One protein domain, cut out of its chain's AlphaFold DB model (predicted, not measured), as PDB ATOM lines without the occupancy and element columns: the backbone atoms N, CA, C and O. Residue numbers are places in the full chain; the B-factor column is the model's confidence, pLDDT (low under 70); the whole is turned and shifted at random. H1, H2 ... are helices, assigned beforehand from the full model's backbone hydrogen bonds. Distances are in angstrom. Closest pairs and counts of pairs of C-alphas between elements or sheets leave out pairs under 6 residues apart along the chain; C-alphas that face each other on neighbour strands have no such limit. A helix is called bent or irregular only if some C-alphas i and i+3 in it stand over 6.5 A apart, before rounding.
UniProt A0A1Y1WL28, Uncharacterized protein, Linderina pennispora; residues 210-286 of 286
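Overview. This is residues 210 to 286 of the 286 residues of an uncharacterized protein of Linderina pennispora (UniProt A0A1Y1WL28). Two pairs of helices, H1 with H2 and H3 with H4, each side by side and running opposite ways, are set crosswise; from the end of H4, residues 271 to 286 fold back towards H2. The 77 printed residues, all helix in class, are compact, with a radius of gyration of the C-alphas of 11.7 A and spans of 32 by 28 by 21 A.

Arrangement. Start with H1, residues 210 to 224, which touches H3, residues 249 to 255, at Arg 217 and Cys 255, their closest C-alphas, 4.3 A apart; the tilt, 72 degrees, is only just about perpendicular. H2, residues 227 to 242, is close to H1 but not clearly touching. H4, residues 258 to 270, is near H1. Every O i to N i+4 pair is within hydrogen-bond range in H2, H3 and H4, and 9 of 11 in H1.

Along the chain. Find C-alpha 210 at (195.840, 100.913, 81.990); H1 runs 21.9 A from there, irregular where C-alphas 220 and 223 are 7.9 A apart. H2 spans 21.8 A, H3 10.1 A and H4 18.4 A, ending at C-alpha 270, (218.529, 121.855, 79.057).

Size, cuts and confidence. The printed part has no cut and no long link between helices. Look for pLDDT under 70 at residues 210, 223, 240 to 243 and 283 to 286.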
ATOM      1  N   THR A 210     195.051 101.698  82.965       65.62
ATOM      2  CA  THR A 210     195.840 100.913  81.990       65.62
ATOM      3  C   THR A 210     195.210 100.816  80.599       65.62
ATOM      4  O   THR A 210     195.934 100.912  79.607       65.62
ATOM      5  N   TYR A 211     193.881 100.680  80.496       71.88
ATOM      6  CA  TYR A 211     193.184 100.721  79.199       71.88
ATOM      7  C   TYR A 211     193.360 102.084  78.521       71.88
ATOM      8  O   TYR A 211     193.676 102.159  77.334       71.88
ATOM      9  N   TRP A 212     193.235 103.153  79.309       78.19
ATOM     10  CA  TRP A 212     193.474 104.516  78.854       78.19
ATOM     11  C   TRP A 212     194.931 104.712  78.410       78.19
ATOM     12  O   TRP A 212     195.151 105.085  77.268       78.19
ATOM     13  N   LEU A 213     195.926 104.345  79.228       77.69
ATOM     14  CA  LEU A 213     197.354 104.456  78.878       77.69
ATOM     15  C   LEU A 213     197.690 103.738  77.578       77.69
ATOM     16  O   LEU A 213     198.487 104.234  76.787       77.69
ATOM     17  N   LYS A 214     197.108 102.554  77.363       81.56
ATOM     18  CA  LYS A 214     197.315 101.810  76.127       81.56
ATOM     19  C   LYS A 214     196.749 102.573  74.931       81.56
ATOM     20  O   LYS A 214     197.476 102.771  73.967       81.56
ATOM     21  N   SER A 215     195.514 103.064  75.031       83.62
ATOM     22  CA  SER A 215     194.893 103.897  73.995       83.62
ATOM     23  C   SER A 215     195.706 105.165  73.705       83.62
ATOM     24  O   SER A 215     195.957 105.486  72.548       83.62
ATOM     25  N   GLU A 216     196.165 105.862  74.742       85.38
ATOM     26  CA  GLU A 216     196.981 107.076  74.613       85.38
ATOM     27  C   GLU A 216     198.353 106.788  73.994       85.38
ATOM     28  O   GLU A 216     198.844 107.557  73.167       85.38
ATOM     29  N   ARG A 217     198.979 105.663  74.354       85.62
ATOM     30  CA  ARG A 217     200.239 105.214  73.753       85.62
ATOM     31  C   ARG A 217     200.058 104.831  72.286       85.62
ATOM     32  O   ARG A 217     200.887 105.197  71.450       85.62
ATOM     33  N   ASP A 218     198.985 104.121  71.960       86.75
ATOM     34  CA  ASP A 218     198.641 103.759  70.583       86.75
ATOM     35  C   ASP A 218     198.384 105.030  69.754       86.75
ATOM     36  O   ASP A 218     198.899 105.175  68.644       86.75
ATOM     37  N   TRP A 219     197.704 106.024  70.329       86.12
ATOM     38  CA  TRP A 219     197.512 107.327  69.698       86.12
ATOM     39  C   TRP A 219     198.833 108.096  69.517       86.12
ATOM     40  O   TRP A 219     199.115 108.563  68.411       86.12
ATOM     41  N   ALA A 220     199.689 108.175  70.541       84.31
ATOM     42  CA  ALA A 220     200.973 108.884  70.476       84.31
ATOM     43  C   ALA A 220     201.983 108.227  69.521       84.31
ATOM     44  O   ALA A 220     202.867 108.905  68.988       84.31
ATOM     45  N   SER A 221     201.865 106.913  69.317       82.06
ATOM     46  CA  SER A 221     202.662 106.153  68.350       82.06
ATOM     47  C   SER A 221     202.085 106.195  66.932       82.06
ATOM     48  O   SER A 221     202.841 106.058  65.965       82.06
ATOM     49  N   SER A 222     200.781 106.450  66.779       82.50
ATOM     50  CA  SER A 222     200.159 106.642  65.471       82.50
ATOM     51  C   SER A 222     200.761 107.857  64.753       82.50
ATOM     52  O   SER A 222     201.057 108.879  65.362       82.50
ATOM     53  N   CYS A 223     200.975 107.755  63.440       60.28
ATOM     54  CA  CYS A 223     201.309 108.894  62.572       60.28
ATOM     55  C   CYS A 223     202.534 109.752  62.972       60.28
ATOM     56  O   CYS A 223     202.593 110.911  62.573       60.28
ATOM     57  N   LYS A 224     203.517 109.213  63.717       71.75
ATOM     58  CA  LYS A 224     204.735 109.942  64.143       71.75
ATOM     59  C   LYS A 224     204.422 111.324  64.746       71.75
ATOM     60  O   LYS A 224     205.057 112.318  64.391       71.75
ATOM     61  N   ARG A 225     203.427 111.386  65.635       79.69
ATOM     62  CA  ARG A 225     202.973 112.642  66.251       79.69
ATOM     63  C   ARG A 225     204.140 113.395  66.907       79.69
ATOM     64  O   ARG A 225     204.913 112.777  67.656       79.69
ATOM     65  N   PRO A 226     204.282 114.708  66.658       85.88
ATOM     66  CA  PRO A 226     205.305 115.509  67.310       85.88
ATOM     67  C   PRO A 226     205.006 115.645  68.811       85.88
ATOM     68  O   PRO A 226     203.858 115.563  69.250       85.88
ATOM     69  N   LEU A 227     206.054 115.826  69.620       85.56
ATOM     70  CA  LEU A 227     205.944 115.816  71.082       85.56
ATOM     71  C   LEU A 227     204.985 116.894  71.614       85.56
ATOM     72  O   LEU A 227     204.238 116.631  72.553       85.56
ATOM     73  N   ASN A 228     204.966 118.079  71.008       86.62
ATOM     74  CA  ASN A 228     204.084 119.176  71.406       86.62
ATOM     75  C   ASN A 228     202.591 118.831  71.230       86.62
ATOM     76  O   ASN A 228     201.793 119.117  72.123       86.62
ATOM     77  N   GLU A 229     202.211 118.158  70.138       86.88
ATOM     78  CA  GLU A 229     200.852 117.634  69.941       86.88
ATOM     79  C   GLU A 229     200.504 116.598  71.008       86.88
ATOM     80  O   GLU A 229     199.404 116.628  71.556       86.88
ATOM     81  N   VAL A 230     201.451 115.716  71.341       86.19
ATOM     82  CA  VAL A 230     201.243 114.676  72.353       86.19
ATOM     83  C   VAL A 230     201.031 115.272  73.741       86.19
ATOM     84  O   VAL A 230     200.058 114.943  74.419       86.19
ATOM     85  N   VAL A 231     201.891 116.206  74.146       85.94
ATOM     86  CA  VAL A 231     201.759 116.898  75.432       85.94
ATOM     87  C   VAL A 231     200.465 117.713  75.476       85.94
ATOM     88  O   VAL A 231     199.774 117.687  76.494       85.94
ATOM     89  N   SER A 232     200.094 118.390  74.383       85.75
ATOM     90  CA  SER A 232     198.840 119.153  74.286       85.75
ATOM     91  C   SER A 232     197.601 118.262  74.407       85.75
ATOM     92  O   SER A 232     196.679 118.591  75.158       85.75
ATOM     93  N   HIS A 233     197.597 117.114  73.720       86.00
ATOM     94  CA  HIS A 233     196.508 116.140  73.760       86.00
ATOM     95  C   HIS A 233     196.287 115.613  75.178       86.00
ATOM     96  O   HIS A 233     195.185 115.725  75.720       86.00
ATOM     97  N   PHE A 234     197.354 115.139  75.824       83.38
ATOM     98  CA  PHE A 234     197.273 114.626  77.189       83.38
ATOM     99  C   PHE A 234     196.885 115.717  78.194       83.38
ATOM    100  O   PHE A 234     196.080 115.457  79.087       83.38
ATOM    101  N   SER A 235     197.382 116.949  78.021       81.94
ATOM    102  CA  SER A 235     197.031 118.095  78.875       81.94
ATOM    103  C   SER A 235     195.539 118.434  78.782       81.94
ATOM    104  O   SER A 235     194.885 118.651  79.803       81.94
ATOM    105  N   HIS A 236     194.974 118.440  77.567       79.69
ATOM    106  CA  HIS A 236     193.541 118.656  77.355       79.69
ATOM    107  C   HIS A 236     192.707 117.536  77.971       79.69
ATOM    108  O   HIS A 236     191.761 117.813  78.711       79.69
ATOM    109  N   HIS A 237     193.079 116.282  77.724       75.56
ATOM    110  CA  HIS A 237     192.357 115.133  78.257       75.56
ATOM    111  C   HIS A 237     192.363 115.121  79.799       75.56
ATOM    112  O   HIS A 237     191.315 114.991  80.436       75.56
ATOM    113  N   ARG A 238     193.522 115.384  80.423       71.81
ATOM    114  CA  ARG A 238     193.668 115.547  81.884       71.81
ATOM    115  C   ARG A 238     192.838 116.698  82.440       71.81
ATOM    116  O   ARG A 238     192.268 116.548  83.528       71.81
ATOM    117  N   SER A 239     192.738 117.809  81.711       74.25
ATOM    118  CA  SER A 239     191.945 118.960  82.142       74.25
ATOM    119  C   SER A 239     190.454 118.629  82.227       74.25
ATOM    120  O   SER A 239     189.797 119.063  83.169       74.25
ATOM    121  N   GLY A 240     189.950 117.783  81.321       69.69
ATOM    122  CA  GLY A 240     188.564 117.309  81.340       69.69
ATOM    123  C   GLY A 240     188.253 116.360  82.502       69.69
ATOM    124  O   GLY A 240     187.139 116.372  83.012       69.69
ATOM    125  N   ILE A 241     189.235 115.572  82.954       69.81
ATOM    126  CA  ILE A 241     189.048 114.582  84.031       69.81
ATOM    127  C   ILE A 241     189.290 115.183  85.421       69.81
ATOM    128  O   ILE A 241     188.589 114.862  86.374       69.81
ATOM    129  N   SER A 242     190.322 116.019  85.558       65.94
ATOM    130  CA  SER A 242     190.875 116.418  86.863       65.94
ATOM    131  C   SER A 242     191.029 117.928  87.051       65.94
ATOM    132  O   SER A 242     191.534 118.361  88.083       65.94
ATOM    133  N   GLY A 243     190.665 118.739  86.051       67.44
ATOM    134  CA  GLY A 243     190.905 120.188  86.056       67.44
ATOM    135  C   GLY A 243     192.384 120.584  85.942       67.44
ATOM    136  O   GLY A 243     192.697 121.772  85.871       67.44
ATOM    137  N   ASN A 244     193.303 119.614  85.894       72.56
ATOM    138  CA  ASN A 244     194.733 119.850  85.777       72.56
ATOM    139  C   ASN A 244     195.139 119.966  84.299       72.56
ATOM    140  O   ASN A 244     194.905 119.047  83.517       72.56
ATOM    141  N   ARG A 245     195.750 121.095  83.923       76.94
ATOM    142  CA  ARG A 245     196.220 121.374  82.552       76.94
ATOM    143  C   ARG A 245     197.651 120.902  82.285       76.94
ATOM    144  O   ARG A 245     198.195 121.218  81.233       76.94
ATOM    145  N   TYR A 246     198.263 120.203  83.234       82.62
ATOM    146  CA  TYR A 246     199.637 119.733  83.138       82.62
ATOM    147  C   TYR A 246     199.701 118.210  83.058       82.62
ATOM    148  O   TYR A 246     198.915 117.500  83.691       82.62
ATOM    149  N   CYS A 247     200.690 117.719  82.316       84.62
ATOM    150  CA  CYS A 247     201.057 116.312  82.280       84.62
ATOM    151  C   CYS A 247     202.096 116.022  83.359       84.62
ATOM    152  O   CYS A 247     203.056 116.776  83.533       84.62
ATOM    153  N   SER A 248     201.924 114.910  84.066       87.00
ATOM    154  CA  SER A 248     202.917 114.447  85.033       87.00
ATOM    155  C   SER A 248     203.972 113.561  84.363       87.00
ATOM    156  O   SER A 248     203.721 112.979  83.303       87.00
ATOM    157  N   LEU A 249     205.144 113.420  84.996       90.06
ATOM    158  CA  LEU A 249     206.219 112.543  84.514       90.06
ATOM    159  C   LEU A 249     205.715 111.121  84.225       90.06
ATOM    160  O   LEU A 249     206.065 110.555  83.193       90.06
ATOM    161  N   ARG A 250     204.872 110.557  85.104       89.69
ATOM    162  CA  ARG A 250     204.348 109.189  84.942       89.69
ATOM    163  C   ARG A 250     203.510 109.026  83.680       89.69
ATOM    164  O   ARG A 250     203.677 108.035  82.979       89.69
ATOM    165  N   ASP A 251     202.655 110.005  83.372       86.81
ATOM    166  CA  ASP A 251     201.764 109.933  82.211       86.81
ATOM    167  C   ASP A 251     202.604 109.918  80.929       86.81
ATOM    168  O   ASP A 251     202.414 109.084  80.047       86.81
ATOM    169  N   LEU A 252     203.602 110.803  80.858       89.75
ATOM    170  CA  LEU A 252     204.500 110.888  79.710       89.75
ATOM    171  C   LEU A 252     205.416 109.664  79.607       89.75
ATOM    172  O   LEU A 252     205.619 109.140  78.515       89.75
ATOM    173  N   ALA A 253     205.935 109.158  80.724       91.06
ATOM    174  CA  ALA A 253     206.784 107.970  80.729       91.06
ATOM    175  C   ALA A 253     206.017 106.699  80.316       91.06
ATOM    176  O   ALA A 253     206.595 105.815  79.674       91.06
ATOM    177  N   ALA A 254     204.720 106.623  80.623       88.31
ATOM    178  CA  ALA A 254     203.861 105.514  80.231       88.31
ATOM    179  C   ALA A 254     203.368 105.621  78.773       88.31
ATOM    180  O   ALA A 254     203.379 104.631  78.033       88.31
ATOM    181  N   CYS A 255     202.973 106.814  78.326       87.06
ATOM    182  CA  CYS A 255     202.304 106.987  77.035       87.06
ATOM    183  C   CYS A 255     203.244 107.367  75.885       87.06
ATOM    184  O   CYS A 255     203.014 106.953  74.750       87.06
ATOM    185  N   CYS A 256     204.307 108.136  76.132       88.06
ATOM    186  CA  CYS A 256     205.188 108.576  75.054       88.06
ATOM    187  C   CYS A 256     206.035 107.421  74.501       88.06
ATOM    188  O   CYS A 256     206.513 106.545  75.231       88.06
ATOM    189  N   THR A 257     206.283 107.474  73.195       86.56
ATOM    190  CA  THR A 257     207.261 106.620  72.512       86.56
ATOM    191  C   THR A 257     208.679 106.911  72.999       86.56
ATOM    192  O   THR A 257     208.964 107.988  73.521       86.56
ATOM    193  N   GLU A 258     209.610 105.983  72.776       84.81
ATOM    194  CA  GLU A 258     211.006 106.162  73.188       84.81
ATOM    195  C   GLU A 258     211.639 107.438  72.599       84.81
ATOM    196  O   GLU A 258     212.328 108.175  73.303       84.81
ATOM    197  N   ALA A 259     211.357 107.750  71.330       83.56
ATOM    198  CA  ALA A 259     211.858 108.956  70.674       83.56
ATOM    199  C   ALA A 259     211.324 110.245  71.330       83.56
ATOM    200  O   ALA A 259     212.090 111.175  71.579       83.56
ATOM    201  N   GLN A 260     210.030 110.281  71.660       86.44
ATOM    202  CA  GLN A 260     209.407 111.397  72.382       86.44
ATOM    203  C   GLN A 260     209.979 111.530  73.803       86.44
ATOM    204  O   GLN A 260     210.286 112.635  74.245       86.44
ATOM    205  N   GLN A 261     210.214 110.412  74.497       90.75
ATOM    206  CA  GLN A 261     210.851 110.418  75.816       90.75
ATOM    207  C   GLN A 261     212.288 110.953  75.770       90.75
ATOM    208  O   GLN A 261     212.672 111.725  76.645       90.75
ATOM    209  N   LYS A 262     213.076 110.628  74.735       87.75
ATOM    210  CA  LYS A 262     214.425 111.201  74.543       87.75
ATOM    211  C   LYS A 262     214.390 112.719  74.356       87.75
ATOM    212  O   LYS A 262     215.245 113.419  74.894       87.75
ATOM    213  N   GLN A 263     213.397 113.240  73.634       88.50
ATOM    214  CA  GLN A 263     213.206 114.689  73.495       88.50
ATOM    215  C   GLN A 263     212.863 115.345  74.840       88.50
ATOM    216  O   GLN A 263     213.445 116.374  75.180       88.50
ATOM    217  N   LEU A 264     211.991 114.720  75.640       90.06
ATOM    218  CA  LEU A 264     211.665 115.188  76.990       90.06
ATOM    219  C   LEU A 264     212.891 115.180  77.915       90.06
ATOM    220  O   LEU A 264     213.123 116.152  78.626       90.06
ATOM    221  N   VAL A 265     213.716 114.132  77.868       91.38
ATOM    222  CA  VAL A 265     214.980 114.064  78.621       91.38
ATOM    223  C   VAL A 265     215.942 115.182  78.207       91.38
ATOM    224  O   VAL A 265     216.515 115.851  79.064       91.38
ATOM    225  N   SER A 266     216.080 115.442  76.903       90.62
ATOM    226  CA  SER A 266     216.895 116.555  76.396       90.62
ATOM    227  C   SER A 266     216.413 117.908  76.934       90.62
ATOM    228  O   SER A 266     217.215 118.727  77.389       90.62
ATOM    229  N   TYR A 267     215.094 118.117  76.963       90.00
ATOM    230  CA  TYR A 267     214.483 119.296  77.574       90.00
ATOM    231  C   TYR A 267     214.793 119.402  79.078       90.00
ATOM    232  O   TYR A 267     215.246 120.453  79.528       90.00
ATOM    233  N   LEU A 268     214.622 118.320  79.846       90.25
ATOM    234  CA  LEU A 268     214.893 118.305  81.290       90.25
ATOM    235  C   LEU A 268     216.351 118.669  81.600       90.25
ATOM    236  O   LEU A 268     216.602 119.497  82.479       90.25
ATOM    237  N   HIS A 269     217.300 118.125  80.830       91.25
ATOM    238  CA  HIS A 269     218.712 118.490  80.934       91.25
ATOM    239  C   HIS A 269     218.954 119.962  80.594       91.25
ATOM    240  O   HIS A 269     219.624 120.660  81.353       91.25
ATOM    241  N   LYS A 270     218.384 120.456  79.486       90.81
ATOM    242  CA  LYS A 270     218.529 121.855  79.057       90.81
ATOM    243  C   LYS A 270     218.001 122.838  80.104       90.81
ATOM    244  O   LYS A 270     218.587 123.899  80.295       90.81
ATOM    245  N   CYS A 271     216.914 122.485  80.785       87.19
ATOM    246  CA  CYS A 271     216.303 123.299  81.833       87.19
ATOM    247  C   CYS A 271     216.916 123.080  83.228       87.19
ATOM    248  O   CYS A 271     216.515 123.760  84.171       87.19
ATOM    249  N   GLY A 272     217.872 122.157  83.385       88.19
ATOM    250  CA  GLY A 272     218.517 121.877  84.670       88.19
ATOM    251  C   GLY A 272     217.566 121.314  85.732       88.19
ATOM    252  O   GLY A 272     217.752 121.567  86.925       88.19
ATOM    253  N   ILE A 273     216.528 120.579  85.319       88.19
ATOM    254  CA  ILE A 273     215.509 120.043  86.228       88.19
ATOM    255  C   ILE A 273     216.088 118.875  87.031       88.19
ATOM    256  O   ILE A 273     216.297 117.784  86.507       88.19
ATOM    257  N   LYS A 274     216.333 119.103  88.327       79.75
ATOM    258  CA  LYS A 274     216.958 118.117  89.229       79.75
ATOM    259  C   LYS A 274     216.016 117.022  89.729       79.75
ATOM    260  O   LYS A 274     216.491 115.942  90.052       79.75
ATOM    261  N   ARG A 275     214.717 117.316  89.845       86.88
ATOM    262  CA  ARG A 275     213.685 116.351  90.246       86.88
ATOM    263  C   ARG A 275     212.598 116.315  89.192       86.88
ATOM    264  O   ARG A 275     211.827 117.266  89.064       86.88
ATOM    265  N   ALA A 276     212.572 115.244  88.412       87.31
ATOM    266  CA  ALA A 276     211.610 115.075  87.338       87.31
ATOM    267  C   ALA A 276     210.193 114.824  87.871       87.31
ATOM    268  O   ALA A 276     209.232 115.257  87.239       87.31
ATOM    269  N   ALA A 277     210.047 114.170  89.031       87.88
ATOM    270  CA  ALA A 277     208.729 113.871  89.604       87.88
ATOM    271  C   ALA A 277     207.940 115.118  90.027       87.88
ATOM    272  O   ALA A 277     206.711 115.106  89.981       87.88
ATOM    273  N   ASP A 278     208.634 116.198  90.389       86.19
ATOM    274  CA  ASP A 278     208.009 117.463  90.790       86.19
ATOM    275  C   ASP A 278     207.681 118.363  89.579       86.19
ATOM    276  O   ASP A 278     207.070 119.424  89.728       86.19
ATOM    277  N   HIS A 279     208.104 117.974  88.370       86.12
ATOM    278  CA  HIS A 279     207.945 118.794  87.178       86.12
ATOM    279  C   HIS A 279     206.595 118.551  86.493       86.12
ATOM    280  O   HIS A 279     206.257 117.438  86.086       86.12
ATOM    281  N   ASN A 280     205.841 119.635  86.317       83.12
ATOM    282  CA  ASN A 280     204.581 119.654  85.585       83.12
ATOM    283  C   ASN A 280     204.841 120.077  84.142       83.12
ATOM    284  O   ASN A 280     205.190 121.231  83.905       83.12
ATOM    285  N   PHE A 281     204.646 119.172  83.187       84.19
ATOM    286  CA  PHE A 281     204.870 119.438  81.769       84.19
ATOM    287  C   PHE A 281     203.655 120.144  81.159       84.19
ATOM    288  O   PHE A 281     202.523 119.679  81.296       84.19
ATOM    289  N   ALA A 282     203.891 121.257  80.468       77.62
ATOM    290  CA  ALA A 282     202.880 122.009  79.733       77.62
ATOM    291  C   ALA A 282     203.190 121.993  78.235       77.62
ATOM    292  O   ALA A 282     204.354 121.935  77.838       77.62
ATOM    293  N   PHE A 283     202.154 122.120  77.400       65.88
ATOM    294  CA  PHE A 283     202.335 122.224  75.948       65.88
ATOM    295  C   PHE A 283     203.250 123.401  75.567       65.88
ATOM    296  O   PHE A 283     204.049 123.275  74.652       65.88
ATOM    297  N   SER A 284     203.181 124.517  76.304       61.69
ATOM    298  CA  SER A 284     203.931 125.749  76.026       61.69
ATOM    299  C   SER A 284     205.453 125.609  76.140       61.69
ATOM    300  O   SER A 284     206.172 126.575  75.906       61.69
ATOM    301  N   TYR A 285     205.948 124.446  76.562       61.03
ATOM    302  CA  TYR A 285     207.375 124.167  76.674       61.03
ATOM    303  C   TYR A 285     207.992 123.591  75.394       61.03
ATOM    304  O   TYR A 285     209.219 123.467  75.346       61.03
ATOM    305  N   PHE A 286     207.173 123.245  74.392       58.91
ATOM    306  CA  PHE A 286     207.576 122.473  73.214       58.91
ATOM    307  C   PHE A 286     207.112 123.098  71.899       58.91
ATOM    308  O   PHE A 286     205.920 123.467  71.790       58.91
TER     309      PHE A 286